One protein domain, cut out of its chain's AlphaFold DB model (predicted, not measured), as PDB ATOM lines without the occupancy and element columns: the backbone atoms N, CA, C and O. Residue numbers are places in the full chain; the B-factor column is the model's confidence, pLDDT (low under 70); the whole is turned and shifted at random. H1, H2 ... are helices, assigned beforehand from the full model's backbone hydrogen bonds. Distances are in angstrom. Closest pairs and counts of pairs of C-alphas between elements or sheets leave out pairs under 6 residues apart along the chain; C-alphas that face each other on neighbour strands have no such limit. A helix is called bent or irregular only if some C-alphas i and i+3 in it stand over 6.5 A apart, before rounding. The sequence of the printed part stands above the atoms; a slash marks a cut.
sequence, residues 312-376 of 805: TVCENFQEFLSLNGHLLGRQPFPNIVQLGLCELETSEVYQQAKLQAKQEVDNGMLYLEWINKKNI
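Overview. This is residues 312 to 376 of the 805 residues of the protein "Apoptotic peptidase activating factor 1 isoform 3" of Camelus ferus (UniProt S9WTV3). The longest helix, H3, and the helix H1 meet near their first residues and spread apart as a wide V, and the short helix H2 sits in the angle between them, packed on H3. One long loop, residues 325 to 335, joins the far end of H1 to H2, and a second, residues 362 to 372, folds back from the far end of H3 to a last small helix, H4, which is apart from the other three. The printed part has 65 residues with four named helices, in the order H1, H2, H3, H4 along the chain, and no named strand; its class is all helix. It is compact, with a radius of gyration of the C-alphas of 12.0 A, and its C-alphas span 31 by 28 by 22 A along their three main axes.

Along the chain. Begin with the longest helix, H3, residues 348 to 361: find C-alpha 348 at (24.488, 18.091, -3.357), and from there the helix runs 20.0 A to C-alpha 361 at (36.831, 22.207, -18.481). Then turn back to the first printed residue, Thr 312, whose C-alpha is at (19.734, 15.394, 3.469). Here H1 begins, and its residues 312 to 324 cover 18.3 A from first to last C-alpha. Between H1 and H3 along the chain look for H2, residues 336 to 340, a helix of five residues and 6.1 A. At the end of the printed part you will find H4, residues 373 to 376, which is 5.0 A long and ends with C-alpha 376 at (23.392, 0.978, -12.658). No helix is bent.

Arrangement. Start from H3 and look at Ala 353, where H2 comes closest. H2 and H3 touch, with 11 pairs of C-alphas within 8 A; their closest C-alphas are those of Val 337 and Ala 353, 4.8 A apart, and their centres are 8.3 A apart. Now go to the first residues of H3: H1 touches H3, which meets it with residues 348 to 349 alone. The closest C-alphas of H1 and H3 are those of Val 313 and Glu 348, 6.3 A apart. These two helices run the same way at a steep tilt of 67 degrees, only just short of about perpendicular. Farther along H1, look at Phe 320: its C-alpha is 7.4 A from that of Gly 340, the closest pair of H1 and H2, which are close but not clearly touching. H4 is apart from H1, from H2 and from H3. In the backbone of H1 and H2, every pair of O of residue i and N of residue i+4 is within hydrogen-bond range; in H3, 9 of 10 are, and H4 is too short for such a pair, though its one pair of O i and N i+3 is within range.

Size, cuts and confidence. The two C-alphas farthest apart in the domain are those of Thr 312 and Gly 364, 33.0 A apart, while the first and last printed C-alphas, those of Thr 312 and Ile 376, are 21.9 A apart. The printed part has no cut. The links from H1 to H2 and from H3 to H4 are long, with 11 residues each, and the link from H2 to H3 is short, with 7 residues. Read the B-factor column for the model's confidence: the mean pLDDT of the printed part is 74.6, and 24 residues are under 70. These are residue 312, residues 314 to 315, residue 318, residues 322 to 333, residues 362 to 364 and residues 372 to 376. H2 and H3 each have a mean pLDDT of 84, H1 has 70 and H4 has 62.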
ATOM      1  N   THR A 312      19.594  15.965   4.818       65.50
ATOM      2  CA  THR A 312      19.734  15.394   3.469       65.50
ATOM      3  C   THR A 312      21.076  15.721   2.810       65.50
ATOM      4  O   THR A 312      21.597  14.929   2.029       65.50
ATOM      5  N   VAL A 313      21.691  16.865   3.131       71.88
ATOM      6  CA  VAL A 313      23.055  17.181   2.676       71.88
ATOM      7  C   VAL A 313      24.072  16.325   3.431       71.88
ATOM      8  O   VAL A 313      25.014  15.821   2.825       71.88
ATOM      9  N   CYS A 314      23.872  16.096   4.732       67.19
ATOM     10  CA  CYS A 314      24.737  15.214   5.516       67.19
ATOM     11  C   CYS A 314      24.687  13.763   5.007       67.19
ATOM     12  O   CYS A 314      25.734  13.140   4.856       67.19
ATOM     13  N   GLU A 315      23.495  13.257   4.682       67.25
ATOM     14  CA  GLU A 315      23.276  11.924   4.098       67.25
ATOM     15  C   GLU A 315      23.973  11.783   2.734       67.25
ATOM     16  O   GLU A 315      24.757  10.855   2.542       67.25
ATOM     17  N   ASN A 316      23.787  12.755   1.830       74.56
ATOM     18  CA  ASN A 316      24.461  12.807   0.524       74.56
ATOM     19  C   ASN A 316      25.998  12.738   0.637       74.56
ATOM     20  O   ASN A 316      26.650  12.017  -0.119       74.56
ATOM     21  N   PHE A 317      26.592  13.483   1.577       75.00
ATOM     22  CA  PHE A 317      28.038  13.438   1.819       75.00
ATOM     23  C   PHE A 317      28.478  12.148   2.535       75.00
ATOM     24  O   PHE A 317      29.593  11.685   2.305       75.00
ATOM     25  N   GLN A 318      27.629  11.539   3.366       68.00
ATOM     26  CA  GLN A 318      27.926  10.268   4.033       68.00
ATOM     27  C   GLN A 318      27.903   9.078   3.059       68.00
ATOM     28  O   GLN A 318      28.777   8.218   3.161       68.00
ATOM     29  N   GLU A 319      26.981   9.045   2.089       70.38
ATOM     30  CA  GLU A 319      26.990   8.053   1.000       70.38
ATOM     31  C   GLU A 319      28.252   8.202   0.136       70.38
ATOM     32  O   GLU A 319      28.971   7.232  -0.102       70.38
ATOM     33  N   PHE A 320      28.593   9.434  -0.253       74.75
ATOM     34  CA  PHE A 320      29.820   9.706  -1.000       74.75
ATOM     35  C   PHE A 320      31.081   9.231  -0.255       74.75
ATOM     36  O   PHE A 320      31.970   8.625  -0.857       74.75
ATOM     37  N   LEU A 321      31.163   9.471   1.060       71.75
ATOM     38  CA  LEU A 321      32.290   9.034   1.889       71.75
ATOM     39  C   LEU A 321      32.331   7.514   2.102       71.75
ATOM     40  O   LEU A 321      33.429   6.965   2.168       71.75
ATOM     41  N   SER A 322      31.191   6.821   2.188       65.12
ATOM     42  CA  SER A 322      31.175   5.357   2.339       65.12
ATOM     43  C   SER A 322      31.568   4.646   1.041       65.12
ATOM     44  O   SER A 322      32.366   3.710   1.080       65.12
ATOM     45  N   LEU A 323      31.106   5.142  -0.112       66.88
ATOM     46  CA  LEU A 323      31.491   4.634  -1.431       66.88
ATOM     47  C   LEU A 323      32.981   4.879  -1.722       66.88
ATOM     48  O   LEU A 323      33.700   3.961  -2.120       66.88
ATOM     49  N   ASN A 324      33.472   6.100  -1.490       67.81
ATOM     50  CA  ASN A 324      34.803   6.524  -1.937       67.81
ATOM     51  C   ASN A 324      35.898   6.449  -0.856       67.81
ATOM     52  O   ASN A 324      37.076   6.633  -1.168       67.81
ATOM     53  N   GLY A 325      35.561   6.150   0.403       61.50
ATOM     54  CA  GLY A 325      36.487   6.187   1.547       61.50
ATOM     55  C   GLY A 325      37.721   5.282   1.433       61.50
ATOM     56  O   GLY A 325      38.731   5.538   2.082       61.50
ATOM     57  N   HIS A 326      37.681   4.265   0.570       62.19
ATOM     58  CA  HIS A 326      38.823   3.397   0.269       62.19
ATOM     59  C   HIS A 326      39.852   4.034  -0.693       62.19
ATOM     60  O   HIS A 326      41.010   3.611  -0.710       62.19
ATOM     61  N   LEU A 327      39.445   5.049  -1.467       63.69
ATOM     62  CA  LEU A 327      40.294   5.854  -2.358       63.69
ATOM     63  C   LEU A 327      40.778   7.137  -1.665       63.69
ATOM     64  O   LEU A 327      41.915   7.570  -1.857       63.69
ATOM     65  N   LEU A 328      39.909   7.757  -0.862       67.75
ATOM     66  CA  LEU A 328      40.191   9.023  -0.188       67.75
ATOM     67  C   LEU A 328      41.385   8.893   0.773       67.75
ATOM     68  O   LEU A 328      41.506   7.946   1.546       67.75
ATOM     69  N   GLY A 329      42.303   9.860   0.708       62.03
ATOM     70  CA  GLY A 329      43.510   9.888   1.539       62.03
ATOM     71  C   GLY A 329      44.620   8.905   1.139       62.03
ATOM     72  O   GLY A 329      45.710   8.984   1.714       62.03
ATOM     73  N   ARG A 330      44.412   8.015   0.156       60.88
ATOM     74  CA  ARG A 330      45.494   7.243  -0.482       60.88
ATOM     75  C   ARG A 330      46.170   8.071  -1.580       60.88
ATOM     76  O   ARG A 330      45.545   8.946  -2.168       60.88
ATOM     77  N   GLN A 331      47.448   7.796  -1.836       60.44
ATOM     78  CA  GLN A 331      48.202   8.382  -2.951       60.44
ATOM     79  C   GLN A 331      48.333   7.361  -4.100       60.44
ATOM     80  O   GLN A 331      48.464   6.170  -3.803       60.44
ATOM     81  N   PRO A 332      48.332   7.790  -5.380       65.25
ATOM     82  CA  PRO A 332      48.061   9.155  -5.847       65.25
ATOM     83  C   PRO A 332      46.624   9.584  -5.511       65.25
ATOM     84  O   PRO A 332      45.702   8.775  -5.586       65.25
ATOM     85  N   PHE A 333      46.442  10.840  -5.091       69.94
ATOM     86  CA  PHE A 333      45.131  11.309  -4.639       69.94
ATOM     87  C   PHE A 333      44.135  11.330  -5.814       69.94
ATOM     88  O   PHE A 333      44.456  11.903  -6.859       69.94
ATOM     89  N   PRO A 334      42.938  10.731  -5.675       75.31
ATOM     90  CA  PRO A 334      41.937  10.745  -6.733       75.31
ATOM     91  C   PRO A 334      41.371  12.157  -6.917       75.31
ATOM     92  O   PRO A 334      41.224  12.912  -5.952       75.31
ATOM     93  N   ASN A 335      40.992  12.504  -8.148       81.62
ATOM     94  CA  ASN A 335      40.309  13.766  -8.404       81.62
ATOM     95  C   ASN A 335      38.900  13.733  -7.781       81.62
ATOM     96  O   ASN A 335      38.015  13.011  -8.243       81.62
ATOM     97  N   ILE A 336      38.699  14.542  -6.737       85.06
ATOM     98  CA  ILE A 336      37.454  14.612  -5.962       85.06
ATOM     99  C   ILE A 336      36.244  15.021  -6.815       85.06
ATOM    100  O   ILE A 336      35.141  14.530  -6.583       85.06
ATOM    101  N   VAL A 337      36.455  15.852  -7.841       85.56
ATOM    102  CA  VAL A 337      35.417  16.298  -8.777       85.56
ATOM    103  C   VAL A 337      34.961  15.129  -9.647       85.56
ATOM    104  O   VAL A 337      33.763  14.916  -9.809       85.56
ATOM    105  N   GLN A 338      35.892  14.300 -10.132       83.25
ATOM    106  CA  GLN A 338      35.550  13.100 -10.903       83.25
ATOM    107  C   GLN A 338      34.798  12.062 -10.054       83.25
ATOM    108  O   GLN A 338      33.887  11.414 -10.569       83.25
ATOM    109  N   LEU A 339      35.130  11.924  -8.764       82.69
ATOM    110  CA  LEU A 339      34.375  11.060  -7.849       82.69
ATOM    111  C   LEU A 339      32.969  11.621  -7.576       82.69
ATOM    112  O   LEU A 339      31.989  10.889  -7.662       82.69
ATOM    113  N   GLY A 340      32.834  12.926  -7.313       83.12
ATOM    114  CA  GLY A 340      31.524  13.567  -7.135       83.12
ATOM    115  C   GLY A 340      30.654  13.504  -8.398       83.12
ATOM    116  O   GLY A 340      29.440  13.317  -8.316       83.12
ATOM    117  N   LEU A 341      31.271  13.544  -9.583       85.38
ATOM    118  CA  LEU A 341      30.609  13.306 -10.869       85.38
ATOM    119  C   LEU A 341      30.145  11.856 -11.084       85.38
ATOM    120  O   LEU A 341      29.395  11.619 -12.035       85.38
ATOM    121  N   CYS A 342      30.487  10.899 -10.219       82.25
ATOM    122  CA  CYS A 342      29.867   9.569 -10.211       82.25
ATOM    123  C   CYS A 342      28.525   9.533  -9.451       82.25
ATOM    124  O   CYS A 342      27.711   8.652  -9.730       82.25
ATOM    125  N   GLU A 343      28.238  10.499  -8.569       80.38
ATOM    126  CA  GLU A 343      27.027  10.486  -7.734       80.38
ATOM    127  C   GLU A 343      25.735  10.882  -8.469       80.38
ATOM    128  O   GLU A 343      25.744  11.373  -9.603       80.38
ATOM    129  N   LEU A 344      24.594  10.627  -7.820       77.31
ATOM    130  CA  LEU A 344      23.253  10.917  -8.337       77.31
ATOM    131  C   LEU A 344      23.026  12.421  -8.552       77.31
ATOM    132  O   LEU A 344      23.437  13.240  -7.739       77.31
ATOM    133  N   GLU A 345      22.273  12.779  -9.595       82.00
ATOM    134  CA  GLU A 345      21.962  14.180  -9.945       82.00
ATOM    135  C   GLU A 345      21.258  14.976  -8.830       82.00
ATOM    136  O   GLU A 345      21.379  16.199  -8.743       82.00
ATOM    137  N   THR A 346      20.532  14.274  -7.963       81.31
ATOM    138  CA  THR A 346      19.836  14.812  -6.790       81.31
ATOM    139  C   THR A 346      20.752  15.059  -5.588       81.31
ATOM    140  O   THR A 346      20.303  15.658  -4.614       81.31
ATOM    141  N   SER A 347      22.004  14.596  -5.627       82.12
ATOM    142  CA  SER A 347      22.973  14.781  -4.546       82.12
ATOM    143  C   SER A 347      23.656  16.143  -4.641       82.12
ATOM    144  O   SER A 347      24.186  16.518  -5.690       82.12
ATOM    145  N   GLU A 348      23.718  16.848  -3.511       83.25
ATOM    146  CA  GLU A 348      24.488  18.091  -3.357       83.25
ATOM    147  C   GLU A 348      25.962  17.900  -3.770       83.25
ATOM    148  O   GLU A 348      26.560  18.791  -4.370       83.25
ATOM    149  N   VAL A 349      26.532  16.711  -3.524       84.19
ATOM    150  CA  VAL A 349      27.920  16.372  -3.884       84.19
ATOM    151  C   VAL A 349      28.127  16.437  -5.398       84.19
ATOM    152  O   VAL A 349      29.074  17.065  -5.869       84.19
ATOM    153  N   TYR A 350      27.215  15.840  -6.172       85.94
ATOM    154  CA  TYR A 350      27.261  15.899  -7.632       85.94
ATOM    155  C   TYR A 350      27.018  17.319  -8.150       85.94
ATOM    156  O   TYR A 350      27.664  17.733  -9.109       85.94
ATOM    157  N   GLN A 351      26.118  18.089  -7.532       86.19
ATOM    158  CA  GLN A 351      25.824  19.456  -7.978       86.19
ATOM    159  C   GLN A 351      27.022  20.392  -7.759       86.19
ATOM    160  O   GLN A 351      27.375  21.153  -8.663       86.19
ATOM    161  N   GLN A 352      27.711  20.276  -6.619       86.00
ATOM    162  CA  GLN A 352      28.962  20.996  -6.363       86.00
ATOM    163  C   GLN A 352      30.091  20.528  -7.293       86.00
ATOM    164  O   GLN A 352      30.756  21.367  -7.904       86.00
ATOM    165  N   ALA A 353      30.261  19.214  -7.485       86.62
ATOM    166  CA  ALA A 353      31.257  18.669  -8.406       86.62
ATOM    167  C   ALA A 353      31.006  19.104  -9.860       86.62
ATOM    168  O   ALA A 353      31.929  19.532 -10.542       86.62
ATOM    169  N   LYS A 354      29.759  19.094 -10.343       87.38
ATOM    170  CA  LYS A 354      29.421  19.537 -11.705       87.38
ATOM    171  C   LYS A 354      29.597  21.043 -11.904       87.38
ATOM    172  O   LYS A 354      29.900  21.472 -13.016       87.38
ATOM    173  N   LEU A 355      29.453  21.845 -10.848       87.56
ATOM    174  CA  LEU A 355      29.777  23.273 -10.879       87.56
ATOM    175  C   LEU A 355      31.294  23.517 -10.932       87.56
ATOM    176  O   LEU A 355      31.726  24.386 -11.683       87.56
ATOM    177  N   GLN A 356      32.093  22.734 -10.199       84.94
ATOM    178  CA  GLN A 356      33.562  22.788 -10.252       84.94
ATOM    179  C   GLN A 356      34.104  22.287 -11.596       84.94
ATOM    180  O   GLN A 356      34.876  22.988 -12.240       84.94
ATOM    181  N   ALA A 357      33.616  21.145 -12.089       85.12
ATOM    182  CA  ALA A 357      33.996  20.588 -13.385       85.12
ATOM    183  C   ALA A 357      33.803  21.599 -14.524       85.12
ATOM    184  O   ALA A 357      34.704  21.789 -15.334       85.12
ATOM    185  N   LYS A 358      32.671  22.316 -14.549       84.88
ATOM    186  CA  LYS A 358      32.421  23.380 -15.535       84.88
ATOM    187  C   LYS A 358      33.434  24.528 -15.485       84.88
ATOM    188  O   LYS A 358      33.691  25.119 -16.518       84.88
ATOM    189  N   GLN A 359      34.006  24.835 -14.321       82.75
ATOM    190  CA  GLN A 359      35.041  25.870 -14.169       82.75
ATOM    191  C   GLN A 359      36.445  25.366 -14.548       82.75
ATOM    192  O   GLN A 359      37.366  26.161 -14.708       82.75
ATOM    193  N   GLU A 360      36.625  24.049 -14.674       80.62
ATOM    194  CA  GLU A 360      37.911  23.402 -14.953       80.62
ATOM    195  C   GLU A 360      38.013  22.845 -16.384       80.62
ATOM    196  O   GLU A 360      39.120  22.760 -16.915       80.62
ATOM    197  N   VAL A 361      36.888  22.548 -17.044       75.75
ATOM    198  CA  VAL A 361      36.831  22.207 -18.481       75.75
ATOM    199  C   VAL A 361      37.395  23.347 -19.337       75.75
ATOM    200  O   VAL A 361      38.198  23.082 -20.230       75.75
ATOM    201  N   ASP A 362      37.102  24.605 -18.987       68.75
ATOM    202  CA  ASP A 362      37.692  25.809 -19.602       68.75
ATOM    203  C   ASP A 362      39.236  25.839 -19.533       68.75
ATOM    204  O   ASP A 362      39.887  26.534 -20.311       68.75
ATOM    205  N   ASN A 363      39.834  25.077 -18.609       63.25
ATOM    206  CA  ASN A 363      41.281  24.940 -18.420       63.25
ATOM    207  C   ASN A 363      41.849  23.639 -19.038       63.25
ATOM    208  O   ASN A 363      42.984  23.263 -18.747       63.25
ATOM    209  N   GLY A 364      41.074  22.934 -19.872       66.12
ATOM    210  CA  GLY A 364      41.495  21.717 -20.577       66.12
ATOM    211  C   GLY A 364      41.381  20.412 -19.776       66.12
ATOM    212  O   GLY A 364      41.865  19.377 -20.234       66.12
ATOM    213  N   MET A 365      40.747  20.421 -18.598       70.50
ATOM    214  CA  MET A 365      40.523  19.201 -17.812       70.50
ATOM    215  C   MET A 365      39.322  18.407 -18.340       70.50
ATOM    216  O   MET A 365      38.191  18.891 -18.343       70.50
ATOM    217  N   LEU A 366      39.554  17.153 -18.738       74.25
ATOM    218  CA  LEU A 366      38.502  16.248 -19.204       74.25
ATOM    219  C   LEU A 366      37.869  15.475 -18.038       74.25
ATOM    220  O   LEU A 366      38.560  14.788 -17.286       74.25
ATOM    221  N   TYR A 367      36.540  15.541 -17.947       79.00
ATOM    222  CA  TYR A 367      35.729  14.842 -16.951       79.00
ATOM    223  C   TYR A 367      34.762  13.849 -17.608       79.00
ATOM    224  O   TYR A 367      34.119  14.158 -18.610       79.00
ATOM    225  N   LEU A 368      34.630  12.657 -17.024       76.94
ATOM    226  CA  LEU A 368      33.730  11.601 -17.487       76.94
ATOM    227  C   LEU A 368      32.399  11.649 -16.727       76.94
ATOM    228  O   LEU A 368      32.342  11.368 -15.526       76.94
ATOM    229  N   GLU A 369      31.315  11.959 -17.437       79.12
ATOM    230  CA  GLU A 369      29.956  11.913 -16.899       79.12
ATOM    231  C   GLU A 369      29.278  10.563 -17.181       79.12
ATOM    232  O   GLU A 369      29.016  10.183 -18.322       79.12
ATOM    233  N   TRP A 370      28.939   9.838 -16.115       74.56
ATOM    234  CA  TRP A 370      28.202   8.581 -16.217       74.56
ATOM    235  C   TRP A 370      26.711   8.853 -16.473       74.56
ATOM    236  O   TRP A 370      25.961   9.171 -15.553       74.56
ATOM    237  N   ILE A 371      26.255   8.680 -17.715       73.81
ATOM    238  CA  ILE A 371      24.848   8.918 -18.096       73.81
ATOM    239  C   ILE A 371      23.907   7.854 -17.489       73.81
ATOM    240  O   ILE A 371      22.796   8.155 -17.062       73.81
ATOM    241  N   ASN A 372      24.352   6.594 -17.392       68.25
ATOM    242  CA  ASN A 372      23.490   5.464 -17.011       68.25
ATOM    243  C   ASN A 372      23.382   5.213 -15.486       68.25
ATOM    244  O   ASN A 372      22.850   4.179 -15.085       68.25
ATOM    245  N   LYS A 373      23.864   6.128 -14.620       68.56
ATOM    246  CA  LYS A 373      23.875   5.981 -13.138       68.56
ATOM    247  C   LYS A 373      22.545   5.497 -12.566       68.56
ATOM    248  O   LYS A 373      22.521   4.569 -11.762       68.56
ATOM    249  N   LYS A 374      21.455   6.127 -13.023       62.94
ATOM    250  CA  LYS A 374      20.064   5.905 -12.589       62.94
ATOM    251  C   LYS A 374      19.597   4.453 -12.764       62.94
ATOM    252  O   LYS A 374      18.673   4.045 -12.075       62.94
ATOM    253  N   ASN A 375      20.260   3.695 -13.642       58.28
ATOM    254  CA  ASN A 375      19.959   2.296 -13.950       58.28
ATOM    255  C   ASN A 375      21.053   1.317 -13.470       58.28
ATOM    256  O   ASN A 375      20.849   0.110 -13.561       58.28
ATOM    257  N   ILE A 376      22.224   1.807 -13.027       57.62
ATOM    258  CA  ILE A 376      23.392   0.978 -12.658       57.62
ATOM    259  C   ILE A 376      23.611   0.904 -11.143       57.62
ATOM    260  O   ILE A 376      24.032  -0.149 -10.663       57.62
TER     261      ILE A 376